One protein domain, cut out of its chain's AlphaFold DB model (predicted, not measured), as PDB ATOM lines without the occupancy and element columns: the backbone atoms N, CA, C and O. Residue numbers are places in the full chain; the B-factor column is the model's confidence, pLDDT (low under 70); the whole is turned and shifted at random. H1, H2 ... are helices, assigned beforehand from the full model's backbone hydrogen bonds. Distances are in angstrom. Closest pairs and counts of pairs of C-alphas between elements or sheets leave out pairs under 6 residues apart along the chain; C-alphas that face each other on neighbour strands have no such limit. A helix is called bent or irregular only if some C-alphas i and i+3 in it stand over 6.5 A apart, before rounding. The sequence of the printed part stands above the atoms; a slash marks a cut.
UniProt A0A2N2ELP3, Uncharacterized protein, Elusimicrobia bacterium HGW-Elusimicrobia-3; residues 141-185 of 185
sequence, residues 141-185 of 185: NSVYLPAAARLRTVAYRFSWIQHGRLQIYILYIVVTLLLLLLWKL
ATOM      1  N   ASN A 141     186.072 212.208 204.098       89.56
ATOM      2  CA  ASN A 141     187.345 212.288 204.805       89.56
ATOM      3  C   ASN A 141     187.275 213.140 206.083       89.56
ATOM      4  O   ASN A 141     187.921 212.805 207.071       89.56
ATOM      5  N   SER A 142     186.496 214.228 206.083       88.94
ATOM      6  CA  SER A 142     186.494 215.211 207.183       88.94
ATOM      7  C   SER A 142     185.381 214.999 208.206       88.94
ATOM      8  O   SER A 142     185.505 215.474 209.330       88.94
ATOM      9  N   VAL A 143     184.287 214.323 207.839       92.38
ATOM     10  CA  VAL A 143     183.115 214.145 208.714       92.38
ATOM     11  C   VAL A 143     182.861 212.669 208.972       92.38
ATOM     12  O   VAL A 143     182.941 212.226 210.116       92.38
ATOM     13  N   TYR A 144     182.602 211.886 207.924       93.81
ATOM     14  CA  TYR A 144     182.180 210.494 208.096       93.81
ATOM     15  C   TYR A 144     183.295 209.610 208.656       93.81
ATOM     16  O   TYR A 144     183.061 208.873 209.611       93.81
ATOM     17  N   LEU A 145     184.508 209.706 208.112       95.25
ATOM     18  CA  LEU A 145     185.654 208.915 208.551       95.25
ATOM     19  C   LEU A 145     186.013 209.172 210.031       95.25
ATOM     20  O   LEU A 145     186.089 208.201 210.791       95.25
ATOM     21  N   PRO A 146     186.174 210.429 210.505       95.56
ATOM     22  CA  PRO A 146     186.453 210.673 211.917       95.56
ATOM     23  C   PRO A 146     185.261 210.346 212.820       95.56
ATOM     24  O   PRO A 146     185.475 209.807 213.905       95.56
ATOM     25  N   ALA A 147     184.019 210.608 212.399       96.44
ATOM     26  CA  ALA A 147     182.839 210.229 213.178       96.44
ATOM     27  C   ALA A 147     182.749 208.707 213.356       96.44
ATOM     28  O   ALA A 147     182.560 208.227 214.473       96.44
ATOM     29  N   ALA A 148     182.971 207.940 212.287       95.50
ATOM     30  CA  ALA A 148     183.013 206.484 212.339       95.50
ATOM     31  C   ALA A 148     184.154 205.984 213.236       95.50
ATOM     32  O   ALA A 148     183.947 205.089 214.055       95.50
ATOM     33  N   ALA A 149     185.342 206.592 213.150       96.06
ATOM     34  CA  ALA A 149     186.459 206.258 214.030       96.06
ATOM     35  C   ALA A 149     186.128 206.530 215.509       96.06
ATOM     36  O   ALA A 149     186.421 205.691 216.361       96.06
ATOM     37  N   ARG A 150     185.464 207.654 215.813       95.81
ATOM     38  CA  ARG A 150     184.994 207.998 217.167       95.81
ATOM     39  C   ARG A 150     183.944 207.010 217.667       95.81
ATOM     40  O   ARG A 150     184.102 206.495 218.773       95.81
ATOM     41  N   LEU A 151     182.925 206.704 216.860       95.81
ATOM     42  CA  LEU A 151     181.914 205.693 217.191       95.81
ATOM     43  C   LEU A 151     182.567 204.348 217.486       95.81
ATOM     44  O   LEU A 151     182.243 203.716 218.485       95.81
ATOM     45  N   ARG A 152     183.526 203.936 216.653       94.44
ATOM     46  CA  ARG A 152     184.278 202.698 216.844       94.44
ATOM     47  C   ARG A 152     185.014 202.698 218.185       94.44
ATOM     48  O   ARG A 152     184.917 201.722 218.919       94.44
ATOM     49  N   THR A 153     185.710 203.778 218.538       94.75
ATOM     50  CA  THR A 153     186.403 203.887 219.832       94.75
ATOM     51  C   THR A 153     185.435 203.807 221.013       94.75
ATOM     52  O   THR A 153     185.713 203.103 221.983       94.75
ATOM     53  N   VAL A 154     184.285 204.478 220.928       93.81
ATOM     54  CA  VAL A 154     183.238 204.410 221.958       93.81
ATOM     55  C   VAL A 154     182.674 202.992 222.060       93.81
ATOM     56  O   VAL A 154     182.618 202.434 223.152       93.81
ATOM     57  N   ALA A 155     182.340 202.363 220.934       90.50
ATOM     58  CA  ALA A 155     181.844 200.990 220.896       90.50
ATOM     59  C   ALA A 155     182.854 200.003 221.505       90.50
ATOM     60  O   ALA A 155     182.478 199.179 222.338       90.50
ATOM     61  N   TYR A 156     184.147 200.134 221.189       89.38
ATOM     62  CA  TYR A 156     185.196 199.333 221.828       89.38
ATOM     63  C   TYR A 156     185.301 199.597 223.330       89.38
ATOM     64  O   TYR A 156     185.494 198.653 224.093       89.38
ATOM     65  N   ARG A 157     185.122 200.839 223.793       88.12
ATOM     66  CA  ARG A 157     185.109 201.145 225.232       88.12
ATOM     67  C   ARG A 157     183.961 200.439 225.956       88.12
ATOM     68  O   ARG A 157     184.163 199.971 227.074       88.12
ATOM     69  N   PHE A 158     182.798 200.329 225.315       84.94
ATOM     70  CA  PHE A 158     181.620 199.629 225.834       84.94
ATOM     71  C   PHE A 158     181.604 198.119 225.544       84.94
ATOM     72  O   PHE A 158     180.725 197.421 226.043       84.94
ATOM     73  N   SER A 159     182.602 197.578 224.837       81.38
ATOM     74  CA  SER A 159     182.697 196.138 224.537       81.38
ATOM     75  C   SER A 159     182.766 195.243 225.785       81.38
ATOM     76  O   SER A 159     182.380 194.075 225.738       81.38
ATOM     77  N   TRP A 160     183.175 195.796 226.932       75.94
ATOM     78  CA  TRP A 160     183.156 195.110 228.229       75.94
ATOM     79  C   TRP A 160     181.747 194.669 228.670       75.94
ATOM     80  O   TRP A 160     181.610 193.651 229.342       75.94
ATOM     81  N   ILE A 161     180.693 195.371 228.229       74.25
ATOM     82  CA  ILE A 161     179.287 195.030 228.514       74.25
ATOM     83  C   ILE A 161     178.894 193.693 227.868       74.25
ATOM     84  O   ILE A 161     178.025 192.996 228.382       74.25
ATOM     85  N   GLN A 162     179.548 193.313 226.767       68.19
ATOM     86  CA  GLN A 162     179.290 192.066 226.042       68.19
ATOM     87  C   GLN A 162     180.194 190.905 226.484       68.19
ATOM     88  O   GLN A 162     180.193 189.849 225.853       68.19
ATOM     89  N   HIS A 163     180.994 191.069 227.543       65.75
ATOM     90  CA  HIS A 163     181.780 189.957 228.075       65.75
ATOM     91  C   HIS A 163     180.808 188.933 228.669       65.75
ATOM     92  O   HIS A 163     180.063 189.284 229.577       65.75
ATOM     93  N   GLY A 164     180.808 187.701 228.141       74.25
ATOM     94  CA  GLY A 164     179.827 186.613 228.335       74.25
ATOM     95  C   GLY A 164     179.598 186.088 229.764       74.25
ATOM     96  O   GLY A 164     179.462 184.888 229.981       74.25
ATOM     97  N   ARG A 165     179.552 186.969 230.762       79.88
ATOM     98  CA  ARG A 165     179.220 186.700 232.156       79.88
ATOM     99  C   ARG A 165     177.719 186.865 232.353       79.88
ATOM    100  O   ARG A 165     177.231 187.978 232.528       79.88
ATOM    101  N   LEU A 166     177.008 185.741 232.408       84.06
ATOM    102  CA  LEU A 166     175.557 185.651 232.644       84.06
ATOM    103  C   LEU A 166     175.055 186.545 233.796       84.06
ATOM    104  O   LEU A 166     174.002 187.164 233.682       84.06
ATOM    105  N   GLN A 167     175.836 186.677 234.870       86.25
ATOM    106  CA  GLN A 167     175.507 187.504 236.038       86.25
ATOM    107  C   GLN A 167     175.250 188.981 235.687       86.25
ATOM    108  O   GLN A 167     174.343 189.594 236.244       86.25
ATOM    109  N   ILE A 168     176.010 189.543 234.741       84.56
ATOM    110  CA  ILE A 168     175.873 190.944 234.319       84.56
ATOM    111  C   ILE A 168     174.558 191.143 233.550       84.56
ATOM    112  O   ILE A 168     173.855 192.126 233.770       84.56
ATOM    113  N   TYR A 169     174.175 190.177 232.710       85.94
ATOM    114  CA  TYR A 169     172.902 190.212 231.985       85.94
ATOM    115  C   TYR A 169     171.701 190.158 232.933       85.94
ATOM    116  O   TYR A 169     170.762 190.936 232.776       85.94
ATOM    117  N   ILE A 170     171.749 189.279 233.941       90.44
ATOM    118  CA  ILE A 170     170.685 189.167 234.949       90.44
ATOM    119  C   ILE A 170     170.537 190.488 235.714       90.44
ATOM    120  O   ILE A 170     169.418 190.969 235.889       90.44
ATOM    121  N   LEU A 171     171.653 191.116 236.106       90.31
ATOM    122  CA  LEU A 171     171.636 192.419 236.773       90.31
ATOM    123  C   LEU A 171     170.969 193.500 235.906       90.31
ATOM    124  O   LEU A 171     170.122 194.236 236.410       90.31
ATOM    125  N   TYR A 172     171.290 193.575 234.608       88.38
ATOM    126  CA  TYR A 172     170.658 194.540 233.700       88.38
ATOM    127  C   TYR A 172     169.148 194.342 233.578       88.38
ATOM    128  O   TYR A 172     168.414 195.331 233.570       88.38
ATOM    129  N   ILE A 173     168.674 193.094 233.521       91.88
ATOM    130  CA  ILE A 173     167.238 192.793 233.476       91.88
ATOM    131  C   ILE A 173     166.554 193.310 234.744       91.88
ATOM    132  O   ILE A 173     165.588 194.065 234.645       91.88
ATOM    133  N   VAL A 174     167.073 192.968 235.927       95.94
ATOM    134  CA  VAL A 174     166.482 193.390 237.210       95.94
ATOM    135  C   VAL A 174     166.458 194.915 237.341       95.94
ATOM    136  O   VAL A 174     165.419 195.480 237.676       95.94
ATOM    137  N   VAL A 175     167.564 195.598 237.028       95.56
ATOM    138  CA  VAL A 175     167.639 197.070 237.090       95.56
ATOM    139  C   VAL A 175     166.654 197.718 236.116       95.56
ATOM    140  O   VAL A 175     165.951 198.654 236.490       95.56
ATOM    141  N   THR A 176     166.556 197.206 234.888       94.69
ATOM    142  CA  THR A 176     165.611 197.727 233.886       94.69
ATOM    143  C   THR A 176     164.163 197.547 234.347       94.69
ATOM    144  O   THR A 176     163.365 198.473 234.216       94.69
ATOM    145  N   LEU A 177     163.826 196.396 234.939       95.81
ATOM    146  CA  LEU A 177     162.495 196.142 235.499       95.81
ATOM    147  C   LEU A 177     162.161 197.099 236.650       95.81
ATOM    148  O   LEU A 177     161.054 197.631 236.686       95.81
ATOM    149  N   LEU A 178     163.109 197.358 237.555       96.44
ATOM    150  CA  LEU A 178     162.921 198.322 238.642       96.44
ATOM    151  C   LEU A 178     162.722 199.747 238.113       96.44
ATOM    152  O   LEU A 178     161.823 200.442 238.577       96.44
ATOM    153  N   LEU A 179     163.512 200.173 237.122       96.88
ATOM    154  CA  LEU A 179     163.365 201.493 236.499       96.88
ATOM    155  C   LEU A 179     162.006 201.655 235.810       96.88
ATOM    156  O   LEU A 179     161.356 202.680 235.984       96.88
ATOM    157  N   LEU A 180     161.558 200.643 235.063       95.69
ATOM    158  CA  LEU A 180     160.239 200.655 234.427       95.69
ATOM    159  C   LEU A 180     159.103 200.656 235.457       95.69
ATOM    160  O   LEU A 180     158.101 201.341 235.255       95.69
ATOM    161  N   LEU A 181     159.259 199.922 236.561       94.69
ATOM    162  CA  LEU A 181     158.288 199.908 237.653       94.69
ATOM    163  C   LEU A 181     158.187 201.285 238.319       94.69
ATOM    164  O   LEU A 181     157.077 201.765 238.520       94.69
ATOM    165  N   LEU A 182     159.326 201.920 238.611       95.75
ATOM    166  CA  LEU A 182     159.387 203.265 239.187       95.75
ATOM    167  C   LEU A 182     158.862 204.337 238.231       95.75
ATOM    168  O   LEU A 182     158.233 205.278 238.683       95.75
ATOM    169  N   TRP A 183     159.099 204.202 236.924       94.38
ATOM    170  CA  TRP A 183     158.557 205.126 235.923       94.38
ATOM    171  C   TRP A 183     157.028 205.063 235.835       94.38
ATOM    172  O   TRP A 183     156.374 206.053 235.520       94.38
ATOM    173  N   LYS A 184     156.457 203.873 236.045       87.06
ATOM    174  CA  LYS A 184     155.014 203.634 235.952       87.06
ATOM    175  C   LYS A 184     154.265 203.975 237.248       87.06
ATOM    176  O   LYS A 184     153.035 204.069 237.206       87.06
ATOM    177  N   LEU A 185     154.972 204.059 238.376       73.50
ATOM    178  CA  LEU A 185     154.422 204.431 239.683       73.50
ATOM    179  C   LEU A 185     154.266 205.952 239.784       73.50
ATOM    180  O   LEU A 185     153.197 206.369 240.277       73.50
TER     181      LEU A 185
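What this domain is: This is residues 141 to 185 of the 185 residues of an uncharacterized protein of Elusimicrobia bacterium HGW-Elusimicrobia-3 (UniProt A0A2N2ELP3). Two long helices, H1 then H2, meet near their ends at a short turn and make a wide, open L, with nothing packed in the space between the arms. The printed part has 45 residues, with two named helices and no named strand, and its class is all helix. It is extended, with a radius of gyration of the C-alphas of 16.3 A, and flat, spanning 48 by 28 by 9 A.

Where its parts are: H1, residues 141 to 162, begins with C-alpha 141 at (187.345, 212.288, 204.805) and is 30.4 A long from first to last C-alpha. It has a kink of 35 degrees near residue 156 and is irregular, with C-alphas 157 and 160 7.0 A apart. H2, residues 166 to 184, is 27.5 A long and ends with C-alpha 184 at (155.014, 203.634, 235.952).

How they stand to each other: H1 and H2 are close but not clearly touching; their closest C-alphas, those of Ile 161 and Ile 168, are 7.9 A apart. Their lines are about perpendicular, at 77 degrees. In H2 every O i to N i+4 pair is within hydrogen-bond range; in H1, 13 of 18 are.

The domain as a whole: The C-alphas farthest apart, those of Asn 141 and Leu 185, are 48.6 A apart. The printed part has no cut, and the link from H1 to H2 is tight. The mean pLDDT of the printed part is 89.1, with residues 162 to 163 under 70.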